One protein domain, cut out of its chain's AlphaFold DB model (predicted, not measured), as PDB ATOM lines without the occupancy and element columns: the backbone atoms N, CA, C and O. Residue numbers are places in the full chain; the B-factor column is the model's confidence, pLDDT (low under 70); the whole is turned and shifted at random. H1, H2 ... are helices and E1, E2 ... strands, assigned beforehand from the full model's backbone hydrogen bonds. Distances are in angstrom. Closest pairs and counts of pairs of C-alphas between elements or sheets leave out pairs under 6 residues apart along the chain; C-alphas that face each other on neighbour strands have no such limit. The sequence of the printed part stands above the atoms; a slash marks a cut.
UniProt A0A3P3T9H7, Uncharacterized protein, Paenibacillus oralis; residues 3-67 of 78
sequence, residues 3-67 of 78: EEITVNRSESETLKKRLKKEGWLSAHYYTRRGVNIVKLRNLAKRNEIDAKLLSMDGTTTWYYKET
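What this domain is: This is residues 3 to 67 of the 78 residues of an uncharacterized protein of Paenibacillus oralis (UniProt A0A3P3T9H7). A small twisted sheet of four strands has the long helix H1 lying along one face and the shorter helix H3 crossing the other face near one end of E3 and E4, while little H2 only grazes the sheet just after E2. The hairpin E3 and E4 makes the middle of the sheet, with short E1 and E2 at its edges. The printed part has 65 residues, with three named helices and four named strands in the order E1, H1, E2, H2, H3, E3, E4. The sheet runs E1, E3, E4, E2 and is mixed, and the class is mixed, helices and strands. The whole is compact, with a radius of gyration of the C-alphas of 11.5 A, yet elongated, spanning 31 by 20 by 18 A.

How they stand to each other: Start at the inner strands E3, residues 51 to 56, and E4, residues 59 to 65, a hairpin of antiparallel neighbours at 155 degrees; look for N 54 and O 61, 2.8 A apart. Edge strand E1, residues 3 to 6, is parallel to E3 at 12 degrees, with N 5 and O 53 2.8 A apart. Edge strand E2, residues 24 to 26, is antiparallel to E4 at 136 degrees, with N 25 and O 64 2.9 A apart. H1, residues 9 to 21, is on the sheet at a height over the sheet of 9.0 A. It lies over E3 and, only just, over E2, where 3 of its C-alphas fall; it runs along the strands, at 15 degrees to E3 on the local plane. Its closest C-alphas to E3 are those of Arg 9 and Met 56, 6.7 A. H3, residues 37 to 45, is on the opposite face, height over the sheet 9.4 A, across the strands at 68 degrees to E3 on the local plane; these are three layers, helices on both faces of a sheet. H3 comes closest to E3 at the C-alphas of Ala 44 and Ala 51, 6.0 A. H2, residues 27 to 31, only grazes the sheet with residues 27 to 30. H2 and H3 only just touch, only at the corner, with 3 pairs of C-alphas within 8 A, the closest Ala 27 and Ile 37 at 6.1 A. H1 and H3 are apart. Two split strand-helix-strand units, strands running the same way with others between them, have right-handed crossovers: E1, H1, E2 and E2, H2 H3, E3. Each O i to N i+4 pair is within hydrogen-bond range in H2 and H3, and 7 of 9 in H1.

Where its parts are: Find C-alpha 3 at (16.400, 2.277, -20.237), where E1 begins. H1 starts at C-alpha 9, (22.762, -12.160, -30.353), and measures 19.0 A; H3 measures 12.2 A, E3 16.2 A. E4 measures 20.1 A and ends at C-alpha 65, (27.539, 6.367, -18.574).

The domain as a whole: The C-alphas farthest apart, of Ser 10 and Arg 46, are 32.0 A apart. The printed part has no cut, and its six links are tight. Mean pLDDT of the printed part is 94.6, and no printed residue is under 70.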
ATOM      1  N   GLU A   3      16.898   2.736 -18.934       96.19
ATOM      2  CA  GLU A   3      16.400   2.277 -20.237       96.19
ATOM      3  C   GLU A   3      16.653   0.773 -20.389       96.19
ATOM      4  O   GLU A   3      17.778   0.312 -20.198       96.19
ATOM      5  N   GLU A   4      15.632  -0.002 -20.746       95.31
ATOM      6  CA  GLU A   4      15.777  -1.431 -21.033       95.31
ATOM      7  C   GLU A   4      15.756  -1.688 -22.541       95.31
ATOM      8  O   GLU A   4      14.901  -1.184 -23.267       95.31
ATOM      9  N   ILE A   5      16.716  -2.482 -23.012       95.00
ATOM     10  CA  ILE A   5      16.898  -2.832 -24.414       95.00
ATOM     11  C   ILE A   5      16.996  -4.351 -24.501       95.00
ATOM     12  O   ILE A   5      17.948  -4.951 -23.996       95.00
ATOM     13  N   THR A   6      16.028  -4.971 -25.169       95.38
ATOM     14  CA  THR A   6      16.067  -6.402 -25.486       95.38
ATOM     15  C   THR A   6      16.564  -6.582 -26.909       95.38
ATOM     16  O   THR A   6      16.056  -5.935 -27.821       95.38
ATOM     17  N   VAL A   7      17.567  -7.438 -27.096       93.19
ATOM     18  CA  VAL A   7      18.154  -7.721 -28.410       93.19
ATOM     19  C   VAL A   7      18.475  -9.197 -28.561       93.19
ATOM     20  O   VAL A   7      18.731  -9.899 -27.580       93.19
ATOM     21  N   ASN A   8      18.543  -9.654 -29.807       92.31
ATOM     22  CA  ASN A   8      19.119 -10.955 -30.118       92.31
ATOM     23  C   ASN A   8      20.662 -10.891 -30.169       92.31
ATOM     24  O   ASN A   8      21.293  -9.830 -30.086       92.31
ATOM     25  N   ARG A   9      21.299 -12.054 -30.333       86.25
ATOM     26  CA  ARG A   9      22.762 -12.160 -30.353       86.25
ATOM     27  C   ARG A   9      23.430 -11.330 -31.455       86.25
ATOM     28  O   ARG A   9      24.470 -10.728 -31.177       86.25
ATOM     29  N   SER A  10      22.875 -11.277 -32.670       86.56
ATOM     30  CA  SER A  10      23.484 -10.545 -33.794       86.56
ATOM     31  C   SER A  10      23.387  -9.028 -33.609       86.56
ATOM     32  O   SER A  10      24.358  -8.308 -33.849       86.56
ATOM     33  N   GLU A  11      22.266  -8.541 -33.088       91.31
ATOM     34  CA  GLU A  11      22.054  -7.140 -32.713       91.31
ATOM     35  C   GLU A  11      22.940  -6.717 -31.537       91.31
ATOM     36  O   GLU A  11      23.437  -5.585 -31.505       91.31
ATOM     37  N   SER A  12      23.188  -7.630 -30.591       90.44
ATOM     38  CA  SER A  12      23.945  -7.339 -29.372       90.44
ATOM     39  C   SER A  12      25.359  -6.832 -29.655       90.44
ATOM     40  O   SER A  12      25.825  -5.911 -28.988       90.44
ATOM     41  N   GLU A  13      26.041  -7.373 -30.664       90.56
ATOM     42  CA  GLU A  13      27.419  -6.991 -30.980       90.56
ATOM     43  C   GLU A  13      27.492  -5.585 -31.583       90.56
ATOM     44  O   GLU A  13      28.334  -4.770 -31.191       90.56
ATOM     45  N   THR A  14      26.567  -5.263 -32.487       93.44
ATOM     46  CA  THR A  14      26.435  -3.915 -33.052       93.44
ATOM     47  C   THR A  14      26.059  -2.908 -31.967       93.44
ATOM     48  O   THR A  14      26.666  -1.836 -31.872       93.44
ATOM     49  N   LEU A  15      25.119  -3.268 -31.091       93.81
ATOM     50  CA  LEU A  15      24.686  -2.413 -29.995       93.81
ATOM     51  C   LEU A  15      25.806  -2.162 -28.983       93.81
ATOM     52  O   LEU A  15      26.040  -1.011 -28.624       93.81
ATOM     53  N   LYS A  16      26.558  -3.189 -28.569       92.69
ATOM     54  CA  LYS A  16      27.710  -3.040 -27.659       92.69
ATOM     55  C   LYS A  16      28.747  -2.060 -28.208       92.69
ATOM     56  O   LYS A  16      29.270  -1.239 -27.454       92.69
ATOM     57  N   LYS A  17      29.035  -2.116 -29.514       94.19
ATOM     58  CA  LYS A  17      29.950  -1.169 -30.175       94.19
ATOM     59  C   LYS A  17      29.410   0.259 -30.134       94.19
ATOM     60  O   LYS A  17      30.162   1.174 -29.801       94.19
ATOM     61  N   ARG A  18      28.118   0.445 -30.427       95.56
ATOM     62  CA  ARG A  18      27.454   1.754 -30.355       95.56
ATOM     63  C   ARG A  18      27.467   2.314 -28.932       95.56
ATOM     64  O   ARG A  18      27.938   3.427 -28.734       95.56
ATOM     65  N   LEU A  19      27.054   1.513 -27.950       96.00
ATOM     66  CA  LEU A  19      27.064   1.859 -26.528       96.00
ATOM     67  C   LEU A  19      28.446   2.338 -26.085       96.00
ATOM     68  O   LEU A  19      28.569   3.426 -25.533       96.00
ATOM     69  N   LYS A  20      29.500   1.583 -26.413       95.06
ATOM     70  CA  LYS A  20      30.875   1.974 -26.090       95.06
ATOM     71  C   LYS A  20      31.266   3.311 -26.729       95.06
ATOM     72  O   LYS A  20      31.906   4.123 -26.070       95.06
ATOM     73  N   LYS A  21      30.892   3.550 -27.993       96.12
ATOM     74  CA  LYS A  21      31.162   4.817 -28.699       96.12
ATOM     75  C   LYS A  21      30.433   6.005 -28.058       96.12
ATOM     76  O   LYS A  21      30.962   7.105 -28.041       96.12
ATOM     77  N   GLU A  22      29.245   5.766 -27.517       96.25
ATOM     78  CA  GLU A  22      28.427   6.745 -26.792       96.25
ATOM     79  C   GLU A  22      28.840   6.913 -25.313       96.25
ATOM     80  O   GLU A  22      28.195   7.655 -24.573       96.25
ATOM     81  N   GLY A  23      29.901   6.232 -24.866       97.00
ATOM     82  CA  GLY A  23      30.404   6.320 -23.493       97.00
ATOM     83  C   GLY A  23      29.644   5.458 -22.480       97.00
ATOM     84  O   GLY A  23      29.795   5.653 -21.278       97.00
ATOM     85  N   TRP A  24      28.834   4.500 -22.932       97.88
ATOM     86  CA  TRP A  24      28.197   3.509 -22.067       97.88
ATOM     87  C   TRP A  24      29.100   2.298 -21.882       97.88
ATOM     88  O   TRP A  24      29.436   1.591 -22.838       97.88
ATOM     89  N   LEU A  25      29.459   2.017 -20.635       97.38
ATOM     90  CA  LEU A  25      30.360   0.927 -20.282       97.38
ATOM     91  C   LEU A  25      29.647  -0.059 -19.363       97.38
ATOM     92  O   LEU A  25      28.810   0.317 -18.542       97.38
ATOM     93  N   SER A  26      29.946  -1.345 -19.531       96.81
ATOM     94  CA  SER A  26      29.253  -2.395 -18.790       96.81
ATOM     95  C   SER A  26      29.618  -2.373 -17.306       96.81
ATOM     96  O   SER A  26      30.720  -1.988 -16.917       96.81
ATOM     97  N   ALA A  27      28.728  -2.882 -16.459       96.38
ATOM     98  CA  ALA A  27      29.006  -3.088 -15.043       96.38
ATOM     99  C   ALA A  27      30.296  -3.896 -14.836       96.38
ATOM    100  O   ALA A  27      31.107  -3.549 -13.988       96.38
ATOM    101  N   HIS A  28      30.546  -4.907 -15.676       95.56
ATOM    102  CA  HIS A  28      31.779  -5.697 -15.635       95.56
ATOM    103  C   HIS A  28      33.043  -4.860 -15.854       95.56
ATOM    104  O   HIS A  28      34.049  -5.062 -15.176       95.56
ATOM    105  N   TYR A  29      32.994  -3.897 -16.778       96.12
ATOM    106  CA  TYR A  29      34.097  -2.964 -17.003       96.12
ATOM    107  C   TYR A  29      34.407  -2.148 -15.740       96.12
ATOM    108  O   TYR A  29      35.571  -1.999 -15.367       96.12
ATOM    109  N   TYR A  30      33.371  -1.660 -15.059       95.25
ATOM    110  CA  TYR A  30      33.502  -0.870 -13.837       95.25
ATOM    111  C   TYR A  30      33.960  -1.697 -12.634       95.25
ATOM    112  O   TYR A  30      34.874  -1.269 -11.929       95.25
ATOM    113  N   THR A  31      33.422  -2.905 -12.451       94.38
ATOM    114  CA  THR A  31      33.871  -3.840 -11.407       94.38
ATOM    115  C   THR A  31      35.366  -4.129 -11.532       94.38
ATOM    116  O   THR A  31      36.091  -4.057 -10.544       94.38
ATOM    117  N   ARG A  32      35.869  -4.370 -12.754       95.12
ATOM    118  CA  ARG A  32      37.309  -4.579 -13.009       95.12
ATOM    119  C   ARG A  32      38.186  -3.370 -12.664       95.12
ATOM    120  O   ARG A  32      39.396  -3.521 -12.550       95.12
ATOM    121  N   ARG A  33      37.594  -2.184 -12.512       92.88
ATOM    122  CA  ARG A  33      38.262  -0.934 -12.119       92.88
ATOM    123  C   ARG A  33      37.974  -0.540 -10.666       92.88
ATOM    124  O   ARG A  33      38.151   0.623 -10.315       92.88
ATOM    125  N   GLY A  34      37.492  -1.482  -9.853       91.94
ATOM    126  CA  GLY A  34      37.221  -1.278  -8.430       91.94
ATOM    127  C   GLY A  34      35.972  -0.450  -8.128       91.94
ATOM    128  O   GLY A  34      35.768  -0.065  -6.985       91.94
ATOM    129  N   VAL A  35      35.123  -0.159  -9.118       93.56
ATOM    130  CA  VAL A  35      33.914   0.641  -8.894       93.56
ATOM    131  C   VAL A  35      32.806  -0.230  -8.307       93.56
ATOM    132  O   VAL A  35      32.490  -1.300  -8.835       93.56
ATOM    133  N   ASN A  36      32.166   0.256  -7.244       94.12
ATOM    134  CA  ASN A  36      31.053  -0.433  -6.603       94.12
ATOM    135  C   ASN A  36      29.776  -0.384  -7.468       94.12
ATOM    136  O   ASN A  36      28.979   0.557  -7.412       94.12
ATOM    137  N   ILE A  37      29.542  -1.444  -8.242       94.75
ATOM    138  CA  ILE A  37      28.369  -1.560  -9.123       94.75
ATOM    139  C   ILE A  37      27.030  -1.648  -8.379       94.75
ATOM    140  O   ILE A  37      26.000  -1.298  -8.956       94.75
ATOM    141  N   VAL A  38      27.015  -2.085  -7.112       95.50
ATOM    142  CA  VAL A  38      25.796  -2.088  -6.284       95.50
ATOM    143  C   VAL A  38      25.391  -0.651  -5.973       95.50
ATOM    144  O   VAL A  38      24.214  -0.303  -6.084       95.50
ATOM    145  N   LYS A  39      26.370   0.211  -5.670       94.94
ATOM    146  CA  LYS A  39      26.140   1.646  -5.482       94.94
ATOM    147  C   LYS A  39      25.621   2.298  -6.762       94.94
ATOM    148  O   LYS A  39      24.590   2.960  -6.704       94.94
ATOM    149  N   LEU A  40      26.254   2.046  -7.913       95.88
ATOM    150  CA  LEU A  40      25.778   2.571  -9.203       95.88
ATOM    151  C   LEU A  40      24.337   2.141  -9.499       95.88
ATOM    152  O   LEU A  40      23.509   2.963  -9.877       95.88
ATOM    153  N   ARG A  41      23.999   0.871  -9.256       96.38
ATOM    154  CA  ARG A  41      22.630   0.373  -9.424       96.38
ATOM    155  C   ARG A  41      21.634   1.130  -8.543       96.38
ATOM    156  O   ARG A  41      20.548   1.464  -9.008       96.38
ATOM    157  N   ASN A  42      21.983   1.393  -7.286       96.50
ATOM    158  CA  ASN A  42      21.117   2.131  -6.368       96.50
ATOM    159  C   ASN A  42      20.935   3.592  -6.801       96.50
ATOM    160  O   ASN A  42      19.811   4.080  -6.779       96.50
ATOM    161  N   LEU A  43      22.004   4.254  -7.251       95.69
ATOM    162  CA  LEU A  43      21.943   5.617  -7.792       95.69
ATOM    163  C   LEU A  43      21.078   5.678  -9.058       95.69
ATOM    164  O   LEU A  43      20.218   6.545  -9.181       95.69
ATOM    165  N   ALA A  44      21.229   4.705  -9.960       96.62
ATOM    166  CA  ALA A  44      20.410   4.612 -11.165       96.62
ATOM    167  C   ALA A  44      18.922   4.423 -10.831       96.62
ATOM    168  O   ALA A  44      18.067   5.091 -11.406       96.62
ATOM    169  N   LYS A  45      18.602   3.567  -9.848       96.00
ATOM    170  CA  LYS A  45      17.227   3.371  -9.348       96.00
ATOM    171  C   LYS A  45      16.631   4.628  -8.710       96.00
ATOM    172  O   LYS A  45      15.415   4.782  -8.713       96.00
ATOM    173  N   ARG A  46      17.471   5.514  -8.173       95.94
ATOM    174  CA  ARG A  46      17.081   6.830  -7.643       95.94
ATOM    175  C   ARG A  46      17.053   7.925  -8.714       95.94
ATOM    176  O   ARG A  46      16.787   9.073  -8.385       95.94
ATOM    177  N   ASN A  47      17.303   7.579  -9.981       94.75
ATOM    178  CA  ASN A  47      17.446   8.509 -11.103       94.75
ATOM    179  C   ASN A  47      18.579   9.543 -10.943       94.75
ATOM    180  O   ASN A  47      18.566  10.563 -11.623       94.75
ATOM    181  N   GLU A  48      19.578   9.271 -10.100       95.25
ATOM    182  CA  GLU A  48      20.741  10.155  -9.894       95.25
ATOM    183  C   GLU A  48      21.810  10.000 -10.989       95.25
ATOM    184  O   GLU A  48      22.637  10.889 -11.197       95.25
ATOM    185  N   ILE A  49      21.797   8.857 -11.678       96.00
ATOM    186  CA  ILE A  49      22.610   8.573 -12.863       96.00
ATOM    187  C   ILE A  49      21.766   7.841 -13.902       96.00
ATOM    188  O   ILE A  49      20.705   7.279 -13.585       96.00
ATOM    189  N   ASP A  50      22.257   7.800 -15.133       96.19
ATOM    190  CA  ASP A  50      21.629   6.994 -16.166       96.19
ATOM    191  C   ASP A  50      22.196   5.573 -16.228       96.19
ATOM    192  O   ASP A  50      23.385   5.318 -16.000       96.19
ATOM    193  N   ALA A  51      21.326   4.625 -16.572       97.62
ATOM    194  CA  ALA A  51      21.708   3.244 -16.812       97.62
ATOM    195  C   ALA A  51      20.936   2.652 -17.991       97.62
ATOM    196  O   ALA A  51      19.772   2.979 -18.220       97.62
ATOM    197  N   LYS A  52      21.581   1.724 -18.699       97.56
ATOM    198  CA  LYS A  52      20.931   0.881 -19.704       97.56
ATOM    199  C   LYS A  52      21.004  -0.583 -19.289       97.56
ATOM    200  O   LYS A  52      22.063  -1.054 -18.871       97.56
ATOM    201  N   LEU A  53      19.898  -1.305 -19.406       96.62
ATOM    202  CA  LEU A  53      19.831  -2.749 -19.205       96.62
ATOM    203  C   LEU A  53      19.755  -3.400 -20.574       96.62
ATOM    204  O   LEU A  53      18.797  -3.203 -21.308       96.62
ATOM    205  N   LEU A  54      20.781  -4.168 -20.911       95.62
ATOM    206  CA  LEU A  54      20.814  -4.954 -22.129       95.62
ATOM    207  C   LEU A  54      20.414  -6.392 -21.810       95.62
ATOM    208  O   LEU A  54      21.203  -7.105 -21.189       95.62
ATOM    209  N   SER A  55      19.232  -6.807 -22.244       94.88
ATOM    210  CA  SER A  55      18.715  -8.167 -22.086       94.88
ATOM    211  C   SER A  55      18.928  -8.958 -23.385       94.88
ATOM    212  O   SER A  55      18.464  -8.554 -24.449       94.88
ATOM    213  N   MET A  56      19.657 -10.072 -23.306       92.25
ATOM    214  CA  MET A  56      19.935 -10.990 -24.420       92.25
ATOM    215  C   MET A  56      19.739 -12.423 -23.928       92.25
ATOM    216  O   MET A  56      20.418 -12.839 -22.989       92.25
ATOM    217  N   ASP A  57      18.809 -13.160 -24.537       87.25
ATOM    218  CA  ASP A  57      18.517 -14.568 -24.219       87.25
ATOM    219  C   ASP A  57      18.339 -14.832 -22.705       87.25
ATOM    220  O   ASP A  57      18.889 -15.775 -22.139       87.25
ATOM    221  N   GLY A  58      17.620 -13.941 -22.011       84.00
ATOM    222  CA  GLY A  58      17.381 -14.030 -20.562       84.00
ATOM    223  C   GLY A  58      18.543 -13.564 -19.673       84.00
ATOM    224  O   GLY A  58      18.412 -13.545 -18.452       84.00
ATOM    225  N   THR A  59      19.668 -13.141 -20.256       89.69
ATOM    226  CA  THR A  59      20.794 -12.542 -19.527       89.69
ATOM    227  C   THR A  59      20.751 -11.021 -19.620       89.69
ATOM    228  O   THR A  59      20.835 -10.464 -20.714       89.69
ATOM    229  N   THR A  60      20.706 -10.333 -18.476       94.19
ATOM    230  CA  THR A  60      20.698  -8.863 -18.419       94.19
ATOM    231  C   THR A  60      22.048  -8.298 -17.981       94.19
ATOM    232  O   THR A  60      22.545  -8.580 -16.890       94.19
ATOM    233  N   THR A  61      22.629  -7.429 -18.807       95.06
ATOM    234  CA  THR A  61      23.861  -6.690 -18.509       95.06
ATOM    235  C   THR A  61      23.554  -5.219 -18.273       95.06
ATOM    236  O   THR A  61      22.934  -4.564 -19.103       95.06
ATOM    237  N   TRP A  62      24.032  -4.679 -17.155       97.31
ATOM    238  CA  TRP A  62      23.916  -3.255 -16.846       97.31
ATOM    239  C   TRP A  62      25.031  -2.465 -17.524       97.31
ATOM    240  O   TRP A  62      26.182  -2.904 -17.533       97.31
ATOM    241  N   TYR A  63      24.698  -1.285 -18.027       98.00
ATOM    242  CA  TYR A  63      25.620  -0.296 -18.565       98.00
ATOM    243  C   TYR A  63      25.391   1.039 -17.868       98.00
ATOM    244  O   TYR A  63      24.249   1.416 -17.620       98.00
ATOM    245  N   TYR A  64      26.475   1.754 -17.589       97.62
ATOM    246  CA  TYR A  64      26.448   3.084 -16.983       97.62
ATOM    247  C   TYR A  64      27.242   4.051 -17.849       97.62
ATOM    248  O   TYR A  64      28.156   3.639 -18.574       97.62
ATOM    249  N   LYS A  65      26.876   5.329 -17.794       96.75
ATOM    250  CA  LYS A  65      27.539   6.367 -18.574       96.75
ATOM    251  C   LYS A  65      28.851   6.767 -17.912       96.75
ATOM    252  O   LYS A  65      28.901   7.032 -16.712       96.75
ATOM    253  N   GLU A  66      29.921   6.829 -18.694       95.94
ATOM    254  CA  GLU A  66      31.256   7.145 -18.185       95.94
ATOM    255  C   GLU A  66      31.323   8.516 -17.513       95.94
ATOM    256  O   GLU A  66      31.951   8.649 -16.464       95.94
ATOM    257  N   THR A  67      30.608   9.505 -18.050       95.31
ATOM    258  CA  THR A  67      30.518  10.853 -17.478       95.31
ATOM    259  C   THR A  67      29.952  10.850 -16.061       95.31
ATOM    260  O   THR A  67      30.503  11.516 -15.186       95.31
TER     261      THR A  67